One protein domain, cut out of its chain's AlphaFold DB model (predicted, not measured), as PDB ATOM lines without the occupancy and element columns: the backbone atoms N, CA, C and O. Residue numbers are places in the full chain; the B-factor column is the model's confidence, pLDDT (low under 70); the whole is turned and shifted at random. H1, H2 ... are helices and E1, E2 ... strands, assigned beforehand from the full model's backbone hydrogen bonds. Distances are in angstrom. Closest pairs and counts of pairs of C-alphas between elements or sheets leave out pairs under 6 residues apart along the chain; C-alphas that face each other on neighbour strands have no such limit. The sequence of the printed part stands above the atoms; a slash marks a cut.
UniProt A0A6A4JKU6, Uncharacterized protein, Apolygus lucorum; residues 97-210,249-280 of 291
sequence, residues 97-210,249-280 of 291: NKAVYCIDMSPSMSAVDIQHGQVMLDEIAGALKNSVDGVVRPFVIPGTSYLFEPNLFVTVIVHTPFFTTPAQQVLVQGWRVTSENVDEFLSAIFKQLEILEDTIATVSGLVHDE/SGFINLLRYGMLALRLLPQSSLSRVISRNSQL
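Overview. This is residues 97 to 210 and 249 to 280 of the 291 residues of an uncharacterized protein of Apolygus lucorum (UniProt A0A6A4JKU6). A small, twisted sheet of three strands is the filling between helices: H2 and H3 cover one face and H4 covers the other, with the helices running along the strands. The long helix H3 runs on past the sheet, its residues 205 to 210 sticking out at one end of the longest axis, while residues 141 to 146 of the loop before E2 stick out at the opposite end. The printed part has 146 residues, with four named helices and three named strands in the order E1 H1 H2 E2 E3 H3 H4; the sheet is mixed, in the order E1 E2 E3, and the class is mixed, helices and strands. The whole is only just compact, close to loose, with a radius of gyration of the C-alphas of 17.1 A, and elongated, spanning 65 by 37 by 26 A.

Arrangement. E1, residues 97 to 104, is an edge strand parallel to the inner strand E2, residues 151 to 159, at 19 degrees; N 99 and O 153 are 2.9 A apart, within hydrogen-bond range. H1, residues 107 to 110, is not on the sheet; it only just touches H2, residues 120 to 136, with 3 pairs of C-alphas within 8 A, closest Met 109 and Met 120 at 6.3 A. H2 is over E2 at a height over the sheet of 9.5 A. E1, H1, H2 and E2 form a strand-helix-strand unit, parallel strands joined through helices, with a right-handed crossover. E2 and E3, residues 170 to 177, form an antiparallel hairpin at 167 degrees, with N 177 and O 152 at 2.7 A. H3, residues 182 to 210, is on the same face as H2, at a height over the sheet of 10.0 A; its residues 182 to 190 alone touch H2, at a shallow tilt of 26 degrees, opposite ways, with the closest C-alphas, Asp 133 and Val 182, 6.8 A apart. H4, residues 249 to 263, is on the opposite face, at a height over the sheet of 9.9 A. H2, H3 and H4 have every O i to N i+4 pair within hydrogen-bond range; H1 is too short for one.

Along the chain. E1 begins at C-alpha 97 (84.835, 120.519, 120.574) and is 22.7 A long; H1 is 5.0 A, H2 24.6 A, E2 25.8 A. E3, 16.4 A long, bends by 71 degrees at residue 174. H3, 41.9 A, ends at C-alpha 210 (92.222, 125.592, 75.016), and H4, 20.5 A, ends at C-alpha 263 (96.686, 126.383, 112.344).

Size, cuts and confidence. The C-alphas farthest apart, of Gly 143 and Glu 210, are 66.3 A apart. Residues 211 to 248 are not printed, and C-alphas 210 and 249 are 22.7 A apart across the cut. The link from H2 to E2 is long. The mean pLDDT of the printed part is 73.4; residues 107 to 121, 161 to 168, 203 to 210 and 249 to 280 are under 70.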
ATOM      1  N   ASN A  97      84.193 121.368 121.562       84.25
ATOM      2  CA  ASN A  97      84.835 120.519 120.574       84.25
ATOM      3  C   ASN A  97      85.152 121.341 119.333       84.25
ATOM      4  O   ASN A  97      84.518 122.356 119.050       84.25
ATOM      5  N   LYS A  98      86.173 120.907 118.606       84.06
ATOM      6  CA  LYS A  98      86.610 121.535 117.366       84.06
ATOM      7  C   LYS A  98      86.728 120.435 116.327       84.06
ATOM      8  O   LYS A  98      87.287 119.383 116.637       84.06
ATOM      9  N   ALA A  99      86.199 120.665 115.136       85.75
ATOM     10  CA  ALA A  99      86.257 119.720 114.031       85.75
ATOM     11  C   ALA A  99      86.716 120.432 112.762       85.75
ATOM     12  O   ALA A  99      86.328 121.573 112.503       85.75
ATOM     13  N   VAL A 100      87.540 119.742 111.979       87.06
ATOM     14  CA  VAL A 100      87.918 120.179 110.638       87.06
ATOM     15  C   VAL A 100      87.448 119.112 109.661       87.06
ATOM     16  O   VAL A 100      87.887 117.966 109.754       87.06
ATOM     17  N   TYR A 101      86.551 119.487 108.755       87.06
ATOM     18  CA  TYR A 101      86.113 118.628 107.662       87.06
ATOM     19  C   TYR A 101      86.907 118.980 106.415       87.06
ATOM     20  O   TYR A 101      86.936 120.141 106.015       87.06
ATOM     21  N   CYS A 102      87.547 117.978 105.820       84.94
ATOM     22  CA  CYS A 102      88.246 118.108 104.552       84.94
ATOM     23  C   CYS A 102      87.410 117.390 103.495       84.94
ATOM     24  O   CYS A 102      87.363 116.163 103.487       84.94
ATOM     25  N   ILE A 103      86.720 118.154 102.657       83.12
ATOM     26  CA  ILE A 103      85.880 117.632 101.582       83.12
ATOM     27  C   ILE A 103      86.754 117.452 100.348       83.12
ATOM     28  O   ILE A 103      87.408 118.400  99.923       83.12
ATOM     29  N   ASP A 104      86.784 116.249  99.786       78.56
ATOM     30  CA  ASP A 104      87.455 116.011  98.511       78.56
ATOM     31  C   ASP A 104      86.531 116.389  97.347       78.56
ATOM     32  O   ASP A 104      85.410 115.900  97.260       78.56
ATOM     33  N   MET A 105      87.012 117.280  96.482       75.44
ATOM     34  CA  MET A 105      86.386 117.734  95.234       75.44
ATOM     35  C   MET A 105      87.364 117.513  94.070       75.44
ATOM     36  O   MET A 105      87.581 118.369  93.210       75.44
ATOM     37  N   SER A 106      88.037 116.364  94.071       72.06
ATOM     38  CA  SER A 106      88.780 115.875  92.916       72.06
ATOM     39  C   SER A 106      87.822 115.451  91.783       72.06
ATOM     40  O   SER A 106      86.699 115.043  92.055       72.06
ATOM     41  N   PRO A 107      88.233 115.470  90.502       63.12
ATOM     42  CA  PRO A 107      87.418 115.034  89.367       63.12
ATOM     43  C   PRO A 107      86.929 113.584  89.473       63.12
ATOM     44  O   PRO A 107      85.915 113.239  88.878       63.12
ATOM     45  N   SER A 108      87.600 112.728  90.255       63.50
ATOM     46  CA  SER A 108      87.095 111.387  90.586       63.50
ATOM     47  C   SER A 108      85.798 111.407  91.399       63.50
ATOM     48  O   SER A 108      85.047 110.443  91.340       63.50
ATOM     49  N   MET A 109      85.520 112.498  92.117       62.47
ATOM     50  CA  MET A 109      84.266 112.722  92.845       62.47
ATOM     51  C   MET A 109      83.138 113.225  91.936       62.47
ATOM     52  O   MET A 109      81.978 113.149  92.318       62.47
ATOM     53  N   SER A 110      83.453 113.704  90.727       53.09
ATOM     54  CA  SER A 110      82.467 114.120  89.715       53.09
ATOM     55  C   SER A 110      81.929 112.949  88.881       53.09
ATOM     56  O   SER A 110      81.077 113.147  88.016       53.09
ATOM     57  N   ALA A 111      82.419 111.726  89.106       53.62
ATOM     58  CA  ALA A 111      81.835 110.538  88.504       53.62
ATOM     59  C   ALA A 111      80.482 110.254  89.174       53.62
ATOM     60  O   ALA A 111      80.410 110.053  90.384       53.62
ATOM     61  N   VAL A 112      79.410 110.245  88.382       53.59
ATOM     62  CA  VAL A 112      78.084 109.811  88.838       53.59
ATOM     63  C   VAL A 112      78.213 108.375  89.342       53.59
ATOM     64  O   VAL A 112      78.701 107.518  88.596       53.59
ATOM     65  N   ASP A 113      77.785 108.097  90.577       54.28
ATOM     66  CA  ASP A 113      77.680 106.713  91.020       54.28
ATOM     67  C   ASP A 113      76.568 106.035  90.215       54.28
ATOM     68  O   ASP A 113      75.369 106.230  90.429       54.28
ATOM     69  N   ILE A 114      76.995 105.234  89.247       51.09
ATOM     70  CA  ILE A 114      76.140 104.483  88.333       51.09
ATOM     71  C   ILE A 114      75.292 103.443  89.091       51.09
ATOM     72  O   ILE A 114      74.317 102.940  88.534       51.09
ATOM     73  N   GLN A 115      75.648 103.104  90.338       49.47
ATOM     74  CA  GLN A 115      74.938 102.121  91.158       49.47
ATOM     75  C   GLN A 115      73.793 102.738  91.973       49.47
ATOM     76  O   GLN A 115      72.723 102.134  92.049       49.47
ATOM     77  N   HIS A 116      73.986 103.935  92.537       52.16
ATOM     78  CA  HIS A 116      72.994 104.589  93.406       52.16
ATOM     79  C   HIS A 116      72.216 105.722  92.725       52.16
ATOM     80  O   HIS A 116      71.173 106.137  93.230       52.16
ATOM     81  N   GLY A 117      72.673 106.209  91.565       49.62
ATOM     82  CA  GLY A 117      71.988 107.258  90.806       49.62
ATOM     83  C   GLY A 117      71.919 108.610  91.527       49.62
ATOM     84  O   GLY A 117      71.115 109.456  91.137       49.62
ATOM     85  N   GLN A 118      72.731 108.807  92.570       52.97
ATOM     86  CA  GLN A 118      72.885 110.074  93.283       52.97
ATOM     87  C   GLN A 118      74.184 110.765  92.866       52.97
ATOM     88  O   GLN A 118      75.160 110.126  92.463       52.97
ATOM     89  N   VAL A 119      74.189 112.095  92.944       61.91
ATOM     90  CA  VAL A 119      75.414 112.878  92.788       61.91
ATOM     91  C   VAL A 119      76.243 112.663  94.056       61.91
ATOM     92  O   VAL A 119      75.724 112.822  95.155       61.91
ATOM     93  N   MET A 120      77.533 112.331  93.936       65.88
ATOM     94  CA  MET A 120      78.435 112.092  95.084       65.88
ATOM     95  C   MET A 120      78.441 113.238  96.119       65.88
ATOM     96  O   MET A 120      78.734 113.031  97.297       65.88
ATOM     97  N   LEU A 121      78.098 114.458  95.700       69.56
ATOM     98  CA  LEU A 121      77.955 115.620  96.578       69.56
ATOM     99  C   LEU A 121      76.787 115.496  97.566       69.56
ATOM    100  O   LEU A 121      76.922 115.949  98.704       69.56
ATOM    101  N   ASP A 122      75.693 114.836  97.184       73.12
ATOM    102  CA  ASP A 122      74.541 114.602  98.060       73.12
ATOM    103  C   ASP A 122      74.899 113.638  99.201       73.12
ATOM    104  O   ASP A 122      74.496 113.837 100.351       73.12
ATOM    105  N   GLU A 123      75.727 112.630  98.920       77.88
ATOM    106  CA  GLU A 123      76.226 111.700  99.936       77.88
ATOM    107  C   GLU A 123      77.160 112.397 100.928       77.88
ATOM    108  O   GLU A 123      77.015 112.250 102.146       77.88
ATOM    109  N   ILE A 124      78.087 113.226 100.431       78.88
ATOM    110  CA  ILE A 124      78.964 114.049 101.276       78.88
ATOM    111  C   ILE A 124      78.129 114.995 102.140       78.88
ATOM    112  O   ILE A 124      78.420 115.168 103.328       78.88
ATOM    113  N   ALA A 125      77.079 115.586 101.568       79.31
ATOM    114  CA  ALA A 125      76.157 116.455 102.276       79.31
ATOM    115  C   ALA A 125      75.425 115.715 103.403       79.31
ATOM    116  O   ALA A 125      75.405 116.189 104.546       79.31
ATOM    117  N   GLY A 126      74.893 114.526 103.114       83.94
ATOM    118  CA  GLY A 126      74.261 113.654 104.100       83.94
ATOM    119  C   GLY A 126      75.220 113.251 105.222       83.94
ATOM    120  O   GLY A 126      74.891 113.384 106.404       83.94
ATOM    121  N   ALA A 127      76.441 112.840 104.876       86.81
ATOM    122  CA  ALA A 127      77.468 112.450 105.837       86.81
ATOM    123  C   ALA A 127      77.906 113.624 106.727       86.81
ATOM    124  O   ALA A 127      78.014 113.473 107.951       86.81
ATOM    125  N   LEU A 128      78.117 114.813 106.147       88.81
ATOM    126  CA  LEU A 128      78.447 116.024 106.897       88.81
ATOM    127  C   LEU A 128      77.313 116.390 107.858       88.81
ATOM    128  O   LEU A 128      77.574 116.621 109.040       88.81
ATOM    129  N   LYS A 129      76.063 116.380 107.381       89.69
ATOM    130  CA  LYS A 129      74.876 116.652 108.200       89.69
ATOM    131  C   LYS A 129      74.774 115.690 109.377       89.69
ATOM    132  O   LYS A 129      74.705 116.143 110.516       89.69
ATOM    133  N   ASN A 130      74.819 114.385 109.122       90.81
ATOM    134  CA  ASN A 130      74.716 113.360 110.164       90.81
ATOM    135  C   ASN A 130      75.856 113.473 111.186       90.81
ATOM    136  O   ASN A 130      75.633 113.351 112.391       90.81
ATOM    137  N   SER A 131      77.074 113.764 110.717       90.56
ATOM    138  CA  SER A 131      78.244 113.953 111.576       90.56
ATOM    139  C   SER A 131      78.113 115.187 112.471       90.56
ATOM    140  O   SER A 131      78.398 115.114 113.665       90.56
ATOM    141  N   VAL A 132      77.698 116.328 111.916       90.62
ATOM    142  CA  VAL A 132      77.547 117.574 112.678       90.62
ATOM    143  C   VAL A 132      76.377 117.471 113.654       90.62
ATOM    144  O   VAL A 132      76.580 117.738 114.837       90.62
ATOM    145  N   ASP A 133      75.206 117.016 113.195       90.38
ATOM    146  CA  ASP A 133      74.001 116.860 114.019       90.38
ATOM    147  C   ASP A 133      74.240 115.905 115.195       90.38
ATOM    148  O   ASP A 133      73.951 116.237 116.345       90.38
ATOM    149  N   GLY A 134      74.868 114.753 114.936       88.88
ATOM    150  CA  GLY A 134      75.193 113.781 115.977       88.88
ATOM    151  C   GLY A 134      76.111 114.340 117.067       88.88
ATOM    152  O   GLY A 134      75.964 113.987 118.234       88.88
ATOM    153  N   VAL A 135      77.030 115.247 116.716       87.88
ATOM    154  CA  VAL A 135      77.964 115.849 117.681       87.88
ATOM    155  C   VAL A 135      77.336 116.998 118.464       87.88
ATOM    156  O   VAL A 135      77.683 117.164 119.631       87.88
ATOM    157  N   VAL A 136      76.462 117.809 117.856       90.56
ATOM    158  CA  VAL A 136      75.845 118.966 118.536       90.56
ATOM    159  C   VAL A 136      74.602 118.601 119.345       90.56
ATOM    160  O   VAL A 136      74.145 119.415 120.147       90.56
ATOM    161  N   ARG A 137      74.062 117.390 119.164       91.88
ATOM    162  CA  ARG A 137      72.854 116.921 119.846       91.88
ATOM    163  C   ARG A 137      73.026 116.908 121.375       91.88
ATOM    164  O   ARG A 137      73.888 116.186 121.885       91.88
ATOM    165  N   PRO A 138      72.185 117.644 122.126       93.06
ATOM    166  CA  PRO A 138      72.152 117.554 123.580       93.06
ATOM    167  C   PRO A 138      71.732 116.166 124.068       93.06
ATOM    168  O   PRO A 138      70.886 115.511 123.457       93.06
ATOM    169  N   PHE A 139      72.273 115.730 125.205       93.56
ATOM    170  CA  PHE A 139      71.862 114.478 125.844       93.56
ATOM    171  C   PHE A 139      71.991 114.546 127.367       93.56
ATOM    172  O   PHE A 139      72.823 115.276 127.904       93.56
ATOM    173  N   VAL A 140      71.178 113.769 128.084       94.06
ATOM    174  CA  VAL A 140      71.288 113.648 129.546       94.06
ATOM    175  C   VAL A 140      72.416 112.683 129.885       94.06
ATOM    176  O   VAL A 140      72.446 111.560 129.379       94.06
ATOM    177  N   ILE A 141      73.346 113.097 130.748       93.50
ATOM    178  CA  ILE A 141      74.447 112.219 131.160       93.50
ATOM    179  C   ILE A 141      73.873 111.060 131.991       93.50
ATOM    180  O   ILE A 141      73.207 111.304 133.003       93.50
ATOM    181  N   PRO A 142      74.151 109.792 131.639       93.56
ATOM    182  CA  PRO A 142      73.629 108.653 132.384       93.56
ATOM    183  C   PRO A 142      73.981 108.702 133.874       93.56
ATOM    184  O   PRO A 142      75.126 108.940 134.264       93.56
ATOM    185  N   GLY A 143      72.975 108.480 134.722       91.44
ATOM    186  CA  GLY A 143      73.096 108.589 136.180       91.44
ATOM    187  C   GLY A 143      73.020 110.013 136.733       91.44
ATOM    188  O   GLY A 143      73.390 110.232 137.884       91.44
ATOM    189  N   THR A 144      72.560 110.979 135.940       91.62
ATOM    190  CA  THR A 144      72.311 112.369 136.356       91.62
ATOM    191  C   THR A 144      70.983 112.866 135.792       91.62
ATOM    192  O   THR A 144      70.391 112.203 134.939       91.62
ATOM    193  N   SER A 145      70.552 114.046 136.231       91.19
ATOM    194  CA  SER A 145      69.547 114.862 135.542       91.19
ATOM    195  C   SER A 145      70.179 115.966 134.676       91.19
ATOM    196  O   SER A 145      69.476 116.749 134.039       91.19
ATOM    197  N   TYR A 146      71.513 116.008 134.599       90.00
ATOM    198  CA  TYR A 146      72.272 117.020 133.879       90.00
ATOM    199  C   TYR A 146      72.163 116.869 132.355       90.00
ATOM    200  O   TYR A 146      72.659 115.898 131.769       90.00
ATOM    201  N   LEU A 147      71.576 117.881 131.707       92.25
ATOM    202  CA  LEU A 147      71.577 118.028 130.253       92.25
ATOM    203  C   LEU A 147      72.946 118.539 129.786       92.25
ATOM    204  O   LEU A 147      73.367 119.651 130.109       92.25
ATOM    205  N   PHE A 148      73.657 117.709 129.031       91.12
ATOM    206  CA  PHE A 148      74.931 118.062 128.428       91.12
ATOM    207  C   PHE A 148      74.723 118.622 127.021       91.12
ATOM    208  O   PHE A 148      74.215 117.933 126.137       91.12
ATOM    209  N   GLU A 149      75.176 119.858 126.818       90.69
ATOM    210  CA  GLU A 149      75.078 120.584 125.551       90.69
ATOM    211  C   GLU A 149      76.482 120.847 124.976       90.69
ATOM    212  O   GLU A 149      77.226 121.701 125.485       90.69
ATOM    213  N   PRO A 150      76.899 120.092 123.948       89.12
ATOM    214  CA  PRO A 150      78.183 120.295 123.293       89.12
ATOM    215  C   PRO A 150      78.177 121.548 122.408       89.12
ATOM    216  O   PRO A 150      77.243 121.818 121.663       89.12
ATOM    217  N   ASN A 151      79.280 122.294 122.435       86.69
ATOM    218  CA  ASN A 151      79.565 123.374 121.495       86.69
ATOM    219  C   ASN A 151      80.604 122.887 120.494       86.69
ATOM    220  O   ASN A 151      81.713 122.521 120.897       86.69
ATOM    221  N   LEU A 152      80.273 122.911 119.207       90.06
ATOM    222  CA  LEU A 152      81.180 122.486 118.151       90.06
ATOM    223  C   LEU A 152      81.650 123.695 117.343       90.06
ATOM    224  O   LEU A 152      80.842 124.444 116.818       90.06
ATOM    225  N   PHE A 153      82.959 123.879 117.220       90.44
ATOM    226  CA  PHE A 153      83.542 124.845 116.291       90.44
ATOM    227  C   PHE A 153      84.014 124.105 115.047       90.44
ATOM    228  O   PHE A 153      84.899 123.250 115.136       90.44
ATOM    229  N   VAL A 154      83.416 124.419 113.903       90.38
ATOM    230  CA  VAL A 154      83.654 123.717 112.647       90.38
ATOM    231  C   VAL A 154      84.418 124.599 111.671       90.38
ATOM    232  O   VAL A 154      84.070 125.755 111.434       90.38
ATOM    233  N   THR A 155      85.450 124.017 111.078       88.94
ATOM    234  CA  THR A 155      86.116 124.533 109.885       88.94
ATOM    235  C   THR A 155      85.879 123.535 108.761       88.94
ATOM    236  O   THR A 155      86.058 122.333 108.965       88.94
ATOM    237  N   VAL A 156      85.491 124.012 107.585       87.94
ATOM    238  CA  VAL A 156      85.325 123.170 106.394       87.94
ATOM    239  C   VAL A 156      86.311 123.642 105.348       87.94
ATOM    240  O   VAL A 156      86.335 124.822 104.993       87.94
ATOM    241  N   ILE A 157      87.131 122.711 104.881       85.44
ATOM    242  CA  ILE A 157      88.090 122.929 103.811       85.44
ATOM    243  C   ILE A 157      87.780 122.000 102.648       85.44
ATOM    244  O   ILE A 157      87.306 120.885 102.856       85.44
ATOM    245  N   VAL A 158      88.063 122.457 101.436       81.19
ATOM    246  CA  VAL A 158      87.870 121.686 100.212       81.19
ATOM    247  C   VAL A 158      89.219 121.407  99.574       81.19
ATOM    248  O   VAL A 158      90.051 122.302  99.405       81.19
ATOM    249  N   HIS A 159      89.429 120.148  99.217       77.12
ATOM    250  CA  HIS A 159      90.554 119.704  98.427       77.12
ATOM    251  C   HIS A 159      90.187 119.728  96.943       77.12
ATOM    252  O   HIS A 159      89.353 118.958  96.485       77.12
ATOM    253  N   THR A 160      90.849 120.608  96.195       73.81
ATOM    254  CA  THR A 160      90.730 120.726  94.738       73.81
ATOM    255  C   THR A 160      92.112 120.521  94.102       73.81
ATOM    256  O   THR A 160      92.833 121.488  93.852       73.81
ATOM    257  N   PRO A 161      92.551 119.267  93.874       61.25
ATOM    258  CA  PRO A 161      93.938 118.958  93.499       61.25
ATOM    259  C   PRO A 161      94.420 119.601  92.186       61.25
ATOM    260  O   PRO A 161      95.623 119.753  91.995       61.25
ATOM    261  N   PHE A 162      93.500 120.010  91.313       62.78
ATOM    262  CA  PHE A 162      93.785 120.560  89.983       62.78
ATOM    263  C   PHE A 162      93.742 122.095  89.936       62.78
ATOM    264  O   PHE A 162      94.084 122.685  88.916       62.78
ATOM    265  N   PHE A 163      93.347 122.747  91.035       61.50
ATOM    266  CA  PHE A 163      93.135 124.192  91.099       61.50
ATOM    267  C   PHE A 163      94.197 124.859  91.984       61.50
ATOM    268  O   PHE A 163      94.321 124.571  93.175       61.50
ATOM    269  N   THR A 164      94.994 125.762  91.407       51.09
ATOM    270  CA  THR A 164      96.168 126.365  92.065       51.09
ATOM    271  C   THR A 164      95.882 127.557  92.970       51.09
ATOM    272  O   THR A 164      96.813 128.046  93.610       51.09
ATOM    273  N   THR A 165      94.650 128.068  93.047       53.12
ATOM    274  CA  THR A 165      94.341 129.243  93.876       53.12
ATOM    275  C   THR A 165      94.252 128.870  95.366       53.12
ATOM    276  O   THR A 165      93.316 128.187  95.780       53.12
ATOM    277  N   PRO A 166      95.171 129.357  96.231       50.62
ATOM    278  CA  PRO A 166      95.191 128.997  97.657       50.62
ATOM    279  C   PRO A 166      94.008 129.563  98.459       50.62
ATOM    280  O   PRO A 166      93.735 129.114  99.568       50.62
ATOM    281  N   ALA A 167      93.332 130.589  97.931       47.69
ATOM    282  CA  ALA A 167      92.329 131.366  98.659       47.69
ATOM    283  C   ALA A 167      90.924 130.729  98.681       47.69
ATOM    284  O   ALA A 167      90.099 131.134  99.491       47.69
ATOM    285  N   GLN A 168      90.650 129.733  97.833       55.19
ATOM    286  CA  GLN A 168      89.303 129.173  97.618       55.19
ATOM    287  C   GLN A 168      89.037 127.853  98.361       55.19
ATOM    288  O   GLN A 168      88.041 127.184  98.117       55.19
ATOM    289  N   GLN A 169      89.931 127.465  99.270       70.81
ATOM    290  CA  GLN A 169      89.939 126.123  99.859       70.81
ATOM    291  C   GLN A 169      89.350 126.063 101.272       70.81
ATOM    292  O   GLN A 169      89.249 124.978 101.828       70.81
ATOM    293  N   VAL A 170      88.965 127.192 101.874       80.81
ATOM    294  CA  VAL A 170      88.314 127.237 103.194       80.81
ATOM    295  C   VAL A 170      86.925 127.831 103.017       80.81
ATOM    296  O   VAL A 170      86.804 129.034 102.812       80.81
ATOM    297  N   LEU A 171      85.886 127.000 103.108       85.69
ATOM    298  CA  LEU A 171      84.498 127.467 102.983       85.69
ATOM    299  C   LEU A 171      84.057 128.219 104.237       85.69
ATOM    300  O   LEU A 171      83.321 129.203 104.215       85.69
ATOM    301  N   VAL A 172      84.519 127.723 105.382       88.12
ATOM    302  CA  VAL A 172      84.219 128.308 106.677       88.12
ATOM    303  C   VAL A 172      85.348 128.032 107.646       88.12
ATOM    304  O   VAL A 172      85.958 126.960 107.624       88.12
ATOM    305  N   GLN A 173      85.589 128.977 108.545       87.69
ATOM    306  CA  GLN A 173      86.576 128.839 109.599       87.69
ATOM    307  C   GLN A 173      85.940 129.090 110.964       87.69
ATOM    308  O   GLN A 173      85.444 130.181 111.234       87.69
ATOM    309  N   GLY A 174      86.020 128.094 111.848       86.31
ATOM    310  CA  GLY A 174      85.663 128.238 113.260       86.31
ATOM    311  C   GLY A 174      84.204 128.620 113.526       86.31
ATOM    312  O   GLY A 174      83.935 129.257 114.543       86.31
ATOM    313  N   TRP A 175      83.266 128.247 112.652       92.00
ATOM    314  CA  TRP A 175      81.843 128.514 112.868       92.00
ATOM    315  C   TRP A 175      81.351 127.724 114.078       92.00
ATOM    316  O   TRP A 175      81.550 126.512 114.162       92.00
ATOM    317  N   ARG A 176      80.706 128.403 115.031       92.56
ATOM    318  CA  ARG A 176      80.105 127.748 116.198       92.56
ATOM    319  C   ARG A 176      78.765 127.129 115.811       92.56
ATOM    320  O   ARG A 176      77.782 127.848 115.650       92.56
ATOM    321  N   VAL A 177      78.740 125.810 115.688       91.94
ATOM    322  CA  VAL A 177      77.545 125.030 115.381       91.94
ATOM    323  C   VAL A 177      76.880 124.549 116.672       91.94
ATOM    324  O   VAL A 177      77.545 124.054 117.588       91.94
ATOM    325  N   THR A 178      75.565 124.721 116.735       90.81
ATOM    326  CA  THR A 178      74.651 124.273 117.788       90.81
ATOM    327  C   THR A 178      73.488 123.513 117.154       90.81
ATOM    328  O   THR A 178      73.290 123.566 115.941       90.81
ATOM    329  N   SER A 179      72.679 122.839 117.970       89.12
ATOM    330  CA  SER A 179      71.442 122.196 117.508       89.12
ATOM    331  C   SER A 179      70.433 123.170 116.884       89.12
ATOM    332  O   SER A 179      69.535 122.738 116.177       89.12
ATOM    333  N   GLU A 180      70.564 124.474 117.143       90.44
ATOM    334  CA  GLU A 180      69.650 125.509 116.640       90.44
ATOM    335  C   GLU A 180      70.068 126.070 115.276       90.44
ATOM    336  O   GLU A 180      69.214 126.516 114.517       90.44
ATOM    337  N   ASN A 181      71.368 126.074 114.961       93.19
ATOM    338  CA  ASN A 181      71.904 126.703 113.747       93.19
ATOM    339  C   ASN A 181      72.541 125.706 112.766       93.19
ATOM    340  O   ASN A 181      73.181 126.117 111.797       93.19
ATOM    341  N   VAL A 182      72.381 124.401 113.011       91.38
ATOM    342  CA  VAL A 182      72.955 123.346 112.164       91.38
ATOM    343  C   VAL A 182      72.463 123.445 110.719       91.38
ATOM    344  O   VAL A 182      73.273 123.348 109.801       91.38
ATOM    345  N   ASP A 183      71.176 123.722 110.500       92.06
ATOM    346  CA  ASP A 183      70.605 123.831 109.152       92.06
ATOM    347  C   ASP A 183      71.105 125.080 108.408       92.06
ATOM    348  O   ASP A 183      71.391 125.018 107.211       92.06
ATOM    349  N   GLU A 184      71.279 126.204 109.114       94.62
ATOM    350  CA  GLU A 184      71.877 127.430 108.563       94.62
ATOM    351  C   GLU A 184      73.335 127.189 108.156       94.62
ATOM    352  O   GLU A 184      73.740 127.519 107.038       94.62
ATOM    353  N   PHE A 185      74.109 126.563 109.045       93.19
ATOM    354  CA  PHE A 185      75.493 126.186 108.788       93.19
ATOM    355  C   PHE A 185      75.606 125.287 107.548       93.19
ATOM    356  O   PHE A 185      76.402 125.569 106.652       93.19
ATOM    357  N   LEU A 186      74.794 124.231 107.465       91.50
ATOM    358  CA  LEU A 186      74.816 123.297 106.337       91.50
ATOM    359  C   LEU A 186      74.413 123.977 105.027       91.50
ATOM    360  O   LEU A 186      75.106 123.822 104.025       91.50
ATOM    361  N   SER A 187      73.362 124.798 105.050       91.69
ATOM    362  CA  SER A 187      72.922 125.563 103.878       91.69
ATOM    363  C   SER A 187      74.021 126.494 103.357       91.69
ATOM    364  O   SER A 187      74.219 126.609 102.148       91.69
ATOM    365  N   ALA A 188      74.778 127.134 104.258       92.31
ATOM    366  CA  ALA A 188      75.904 127.982 103.884       92.31
ATOM    367  C   ALA A 188      77.049 127.186 103.238       92.31
ATOM    368  O   ALA A 188      77.630 127.650 102.257       92.31
ATOM    369  N   ILE A 189      77.362 125.993 103.753       90.12
ATOM    370  CA  ILE A 189      78.389 125.115 103.173       90.12
ATOM    371  C   ILE A 189      77.978 124.611 101.793       90.12
ATOM    372  O   ILE A 189      78.771 124.713 100.861       90.12
ATOM    373  N   PHE A 190      76.748 124.118 101.640       87.00
ATOM    374  CA  PHE A 190      76.281 123.567 100.366       87.00
ATOM    375  C   PHE A 190      76.208 124.625  99.275       87.00
ATOM    376  O   PHE A 190      76.706 124.394  98.180       87.00
ATOM    377  N   LYS A 191      75.737 125.831  99.602       86.88
ATOM    378  CA  LYS A 191      75.766 126.952  98.660       86.88
ATOM    379  C   LYS A 191      77.186 127.291  98.193       86.88
ATOM    380  O   LYS A 191      77.390 127.644  97.039       86.88
ATOM    381  N   GLN A 192      78.177 127.230  99.085       86.12
ATOM    382  CA  GLN A 192      79.562 127.487  98.688       86.12
ATOM    383  C   GLN A 192      80.168 126.348  97.864       86.12
ATOM    384  O   GLN A 192      80.982 126.620  96.986       86.12
ATOM    385  N   LEU A 193      79.779 125.099  98.134       81.31
ATOM    386  CA  LEU A 193      80.181 123.953  97.319       81.31
ATOM    387  C   LEU A 193      79.606 124.047  95.902       81.31
ATOM    388  O   LEU A 193      80.368 123.855  94.967       81.31
ATOM    389  N   GLU A 194      78.337 124.432  95.748       81.12
ATOM    390  CA  GLU A 194      77.687 124.653  94.443       81.12
ATOM    391  C   GLU A 194      78.405 125.750  93.635       81.12
ATOM    392  O   GLU A 194      78.814 125.535  92.500       81.12
ATOM    393  N   ILE A 195      78.695 126.903  94.254       81.62
ATOM    394  CA  ILE A 195      79.462 127.983  93.600       81.62
ATOM    395  C   ILE A 195      80.864 127.503  93.187       81.62
ATOM    396  O   ILE A 195      81.393 127.905  92.144       81.62
ATOM    397  N   LEU A 196      81.501 126.684  94.025       78.50
ATOM    398  CA  LEU A 196      82.825 126.142  93.742       78.50
ATOM    399  C   LEU A 196      82.772 125.121  92.601       78.50
ATOM    400  O   LEU A 196      83.647 125.153  91.740       78.50
ATOM    401  N   GLU A 197      81.755 124.266  92.570       76.75
ATOM    402  CA  GLU A 197      81.488 123.327  91.482       76.75
ATOM    403  C   GLU A 197      81.298 124.066  90.154       76.75
ATOM    404  O   GLU A 197      82.031 123.787  89.205       76.75
ATOM    405  N   ASP A 198      80.436 125.086  90.111       75.94
ATOM    406  CA  ASP A 198      80.207 125.915  88.918       75.94
ATOM    407  C   ASP A 198      81.498 126.588  88.425       75.94
ATOM    408  O   ASP A 198      81.782 126.658  87.222       75.94
ATOM    409  N   THR A 199      82.321 127.068  89.362       76.50
ATOM    410  CA  THR A 199      83.620 127.683  89.051       76.50
ATOM    411  C   THR A 199      84.584 126.656  88.456       76.50
ATOM    412  O   THR A 199      85.264 126.945  87.468       76.50
ATOM    413  N   ILE A 200      84.644 125.454  89.037       73.00
ATOM    414  CA  ILE A 200      85.492 124.361  88.551       73.00
ATOM    415  C   ILE A 200      85.024 123.901  87.172       73.00
ATOM    416  O   ILE A 200      85.866 123.729  86.293       73.00
ATOM    417  N   ALA A 201      83.718 123.745  86.956       72.00
ATOM    418  CA  ALA A 201      83.145 123.348  85.675       72.00
ATOM    419  C   ALA A 201      83.457 124.378  84.580       72.00
ATOM    420  O   ALA A 201      83.939 124.011  83.510       72.00
ATOM    421  N   THR A 202      83.281 125.669  84.878       72.25
ATOM    422  CA  THR A 202      83.588 126.765  83.944       72.25
ATOM    423  C   THR A 202      85.066 126.771  83.554       72.25
ATOM    424  O   THR A 202      85.398 126.821  82.372       72.25
ATOM    425  N   VAL A 203      85.971 126.694  84.533       69.81
ATOM    426  CA  VAL A 203      87.415 126.725  84.257       69.81
ATOM    427  C   VAL A 203      87.893 125.437  83.590       69.81
ATOM    428  O   VAL A 203      88.743 125.500  82.708       69.81
ATOM    429  N   SER A 204      87.320 124.283  83.936       67.69
ATOM    430  CA  SER A 204      87.629 123.016  83.261       67.69
ATOM    431  C   SER A 204      87.179 123.028  81.799       67.69
ATOM    432  O   SER A 204      87.906 122.522  80.952       67.69
ATOM    433  N   GLY A 205      86.029 123.645  81.496       66.38
ATOM    434  CA  GLY A 205      85.557 123.857  80.125       66.38
ATOM    435  C   GLY A 205      86.528 124.709  79.309       66.38
ATOM    436  O   GLY A 205      86.981 124.273  78.259       66.38
ATOM    437  N   LEU A 206      86.949 125.859  79.849       69.62
ATOM    438  CA  LEU A 206      87.940 126.728  79.197       69.62
ATOM    439  C   LEU A 206      89.271 126.010  78.938       69.62
ATOM    440  O   LEU A 206      89.850 126.155  77.868       69.62
ATOM    441  N   VAL A 207      89.750 125.218  79.903       66.19
ATOM    442  CA  VAL A 207      90.982 124.427  79.748       66.19
ATOM    443  C   VAL A 207      90.813 123.341  78.686       66.19
ATOM    444  O   VAL A 207      91.751 123.074  77.939       66.19
ATOM    445  N   HIS A 208      89.645 122.700  78.609       67.00
ATOM    446  CA  HIS A 208      89.379 121.692  77.587       67.00
ATOM    447  C   HIS A 208      89.366 122.307  76.185       67.00
ATOM    448  O   HIS A 208      90.067 121.802  75.310       67.00
ATOM    449  N   ASP A 209      88.673 123.435  76.017       69.19
ATOM    450  CA  ASP A 209      88.624 124.188  74.761       69.19
ATOM    451  C   ASP A 209      90.033 124.646  74.339       69.19
ATOM    452  O   ASP A 209      90.432 124.465  73.191       69.19
ATOM    453  N   GLU A 210      90.845 125.146  75.278       67.19
ATOM    454  CA  GLU A 210      92.222 125.592  75.016       67.19
ATOM    455  C   GLU A 210      93.164 124.420  74.660       67.19
ATOM    456  O   GLU A 210      94.068 124.564  73.830       67.19
ATOM    457  N   SER A 249     102.260 117.064  93.498       58.91
ATOM    458  CA  SER A 249     101.642 118.139  94.271       58.91
ATOM    459  C   SER A 249     100.496 117.695  95.173       58.91
ATOM    460  O   SER A 249     100.190 118.404  96.133       58.91
ATOM    461  N   GLY A 250      99.902 116.522  94.927       60.25
ATOM    462  CA  GLY A 250      98.827 115.981  95.762       60.25
ATOM    463  C   GLY A 250      99.272 115.805  97.215       60.25
ATOM    464  O   GLY A 250      98.590 116.253  98.136       60.25
ATOM    465  N   PHE A 251     100.478 115.267  97.428       59.97
ATOM    466  CA  PHE A 251     101.056 115.110  98.767       59.97
ATOM    467  C   PHE A 251     101.360 116.457  99.435       59.97
ATOM    468  O   PHE A 251     101.040 116.663 100.606       59.97
ATOM    469  N   ILE A 252     101.948 117.401  98.694       65.19
ATOM    470  CA  ILE A 252     102.275 118.735  99.216       65.19
ATOM    471  C   ILE A 252     100.995 119.490  99.591       65.19
ATOM    472  O   ILE A 252     100.951 120.153 100.626       65.19
ATOM    473  N   ASN A 253      99.939 119.367  98.787       65.19
ATOM    474  CA  ASN A 253      98.638 119.953  99.077       65.19
ATOM    475  C   ASN A 253      98.001 119.290 100.304       65.19
ATOM    476  O   ASN A 253      97.598 120.007 101.215       65.19
ATOM    477  N   LEU A 254      98.029 117.957 100.416       65.00
ATOM    478  CA  LEU A 254      97.576 117.242 101.615       65.00
ATOM    479  C   LEU A 254      98.299 117.715 102.884       65.00
ATOM    480  O   LEU A 254      97.665 117.976 103.908       65.00
ATOM    481  N   LEU A 255      99.619 117.893 102.806       64.88
ATOM    482  CA  LEU A 255     100.426 118.390 103.916       64.88
ATOM    483  C   LEU A 255     100.080 119.846 104.264       64.88
ATOM    484  O   LEU A 255      99.956 120.183 105.443       64.88
ATOM    485  N   ARG A 256      99.843 120.700 103.259       67.69
ATOM    486  CA  ARG A 256      99.351 122.073 103.460       67.69
ATOM    487  C   ARG A 256      97.973 122.088 104.111       67.69
ATOM    488  O   ARG A 256      97.792 122.869 105.038       67.69
ATOM    489  N   TYR A 257      97.037 121.231 103.705       67.50
ATOM    490  CA  TYR A 257      95.720 121.129 104.346       67.50
ATOM    491  C   TYR A 257      95.832 120.639 105.781       67.50
ATOM    492  O   TYR A 257      95.179 121.196 106.654       67.50
ATOM    493  N   GLY A 258      96.702 119.660 106.046       64.62
ATOM    494  CA  GLY A 258      97.008 119.222 107.405       64.62
ATOM    495  C   GLY A 258      97.544 120.371 108.261       64.62
ATOM    496  O   GLY A 258      97.042 120.617 109.355       64.62
ATOM    497  N   MET A 259      98.511 121.136 107.750       69.19
ATOM    498  CA  MET A 259      99.073 122.299 108.448       69.19
ATOM    499  C   MET A 259      98.066 123.442 108.619       69.19
ATOM    500  O   MET A 259      98.030 124.073 109.676       69.19
ATOM    501  N   LEU A 260      97.243 123.712 107.605       68.62
ATOM    502  CA  LEU A 260      96.191 124.721 107.650       68.62
ATOM    503  C   LEU A 260      95.143 124.317 108.685       68.62
ATOM    504  O   LEU A 260      94.910 125.072 109.619       68.62
ATOM    505  N   ALA A 261      94.610 123.098 108.610       65.75
ATOM    506  CA  ALA A 261      93.690 122.539 109.596       65.75
ATOM    507  C   ALA A 261      94.237 122.681 111.024       65.75
ATOM    508  O   ALA A 261      93.519 123.141 111.907       65.75
ATOM    509  N   LEU A 262      95.522 122.374 111.241       63.91
ATOM    510  CA  LEU A 262      96.185 122.542 112.538       63.91
ATOM    511  C   LEU A 262      96.301 124.010 112.976       63.91
ATOM    512  O   LEU A 262      96.137 124.301 114.158       63.91
ATOM    513  N   ARG A 263      96.566 124.942 112.053       63.72
ATOM    514  CA  ARG A 263      96.686 126.383 112.344       63.72
ATOM    515  C   ARG A 263      95.338 127.057 112.598       63.72
ATOM    516  O   ARG A 263      95.279 128.034 113.340       63.72
ATOM    517  N   LEU A 264      94.269 126.553 111.985       63.88
ATOM    518  CA  LEU A 264      92.907 127.048 112.187       63.88
ATOM    519  C   LEU A 264      92.317 126.567 113.527       63.88
ATOM    520  O   LEU A 264      91.283 127.077 113.961       63.88
ATOM    521  N   LEU A 265      92.990 125.640 114.221       58.78
ATOM    522  CA  LEU A 265      92.698 125.305 115.610       58.78
ATOM    523  C   LEU A 265      93.370 126.330 116.547       58.78
ATOM    524  O   LEU A 265      94.565 126.593 116.426       58.78
ATOM    525  N   PRO A 266      92.654 126.894 117.537       49.56
ATOM    526  CA  PRO A 266      93.270 127.719 118.574       49.56
ATOM    527  C   PRO A 266      94.386 126.958 119.305       49.56
ATOM    528  O   PRO A 266      94.224 125.770 119.596       49.56
ATOM    529  N   GLN A 267      95.464 127.671 119.663       44.31
ATOM    530  CA  GLN A 267      96.746 127.155 120.187       44.31
ATOM    531  C   GLN A 267      96.648 126.180 121.378       44.31
ATOM    532  O   GLN A 267      97.588 125.438 121.646       44.31
ATOM    533  N   SER A 268      95.515 126.129 122.077       41.56
ATOM    534  CA  SER A 268      95.290 125.266 123.237       41.56
ATOM    535  C   SER A 268      94.747 123.867 122.915       41.56
ATOM    536  O   SER A 268      94.254 123.203 123.821       41.56
ATOM    537  N   SER A 269      94.721 123.390 121.661       45.97
ATOM    538  CA  SER A 269      94.066 122.103 121.343       45.97
ATOM    539  C   SER A 269      94.649 121.370 120.129       45.97
ATOM    540  O   SER A 269      93.972 121.202 119.120       45.97
ATOM    541  N   LEU A 270      95.872 120.847 120.240       42.78
ATOM    542  CA  LEU A 270      96.431 119.914 119.242       42.78
ATOM    543  C   LEU A 270      95.999 118.448 119.474       42.78
ATOM    544  O   LEU A 270      96.344 117.561 118.699       42.78
ATOM    545  N   SER A 271      95.242 118.161 120.539       41.91
ATOM    546  CA  SER A 271      94.934 116.790 120.982       41.91
ATOM    547  C   SER A 271      93.591 116.217 120.497       41.91
ATOM    548  O   SER A 271      93.248 115.093 120.875       41.91
ATOM    549  N   ARG A 272      92.829 116.951 119.670       45.75
ATOM    550  CA  ARG A 272      91.497 116.549 119.165       45.75
ATOM    551  C   ARG A 272      91.303 116.911 117.692       45.75
ATOM    552  O   ARG A 272      90.355 117.599 117.338       45.75
ATOM    553  N   VAL A 273      92.219 116.472 116.837       39.84
ATOM    554  CA  VAL A 273      91.991 116.494 115.388       39.84
ATOM    555  C   VAL A 273      91.279 115.197 115.028       39.84
ATOM    556  O   VAL A 273      91.878 114.127 115.109       39.84
ATOM    557  N   ILE A 274      90.002 115.280 114.669       44.31
ATOM    558  CA  ILE A 274      89.322 114.191 113.968       44.31
ATOM    559  C   ILE A 274      89.389 114.561 112.488       44.31
ATOM    560  O   ILE A 274      88.638 115.417 112.037       44.31
ATOM    561  N   SER A 275      90.329 113.965 111.755       35.94
ATOM    562  CA  SER A 275      90.317 114.011 110.294       35.94
ATOM    563  C   SER A 275      89.383 112.899 109.824       35.94
ATOM    564  O   SER A 275      89.667 111.721 110.040       35.94
ATOM    565  N   ARG A 276      88.225 113.271 109.275       44.44
ATOM    566  CA  ARG A 276      87.299 112.342 108.619       44.44
ATOM    567  C   ARG A 276      87.477 112.523 107.114       44.44
ATOM    568  O   ARG A 276      87.222 113.609 106.613       44.44
ATOM    569  N   ASN A 277      87.955 111.482 106.436       36.62
ATOM    570  CA  ASN A 277      88.073 111.414 104.978       36.62
ATOM    571  C   ASN A 277      86.912 110.557 104.443       36.62
ATOM    572  O   ASN A 277      86.662 109.486 104.998       36.62
ATOM    573  N   SER A 278      86.205 111.031 103.415       40.56
ATOM    574  CA  SER A 278      85.044 110.374 102.794       40.56
ATOM    575  C   SER A 278      85.342 108.947 102.313       40.56
ATOM    576  O   SER A 278      84.502 108.071 102.489       40.56
ATOM    577  N   GLN A 279      86.559 108.659 101.836       36.50
ATOM    578  CA  GLN A 279      86.931 107.310 101.374       36.50
ATOM    579  C   GLN A 279      87.006 106.248 102.486       36.50
ATOM    580  O   GLN A 279      86.983 105.055 102.200       36.50
ATOM    581  N   LEU A 280      87.101 106.649 103.758       35.66
ATOM    582  CA  LEU A 280      87.150 105.711 104.888       35.66
ATOM    583  C   LEU A 280      85.761 105.337 105.425       35.66
ATOM    584  O   LEU A 280      85.667 104.422 106.242       35.66
TER     585      LEU A 280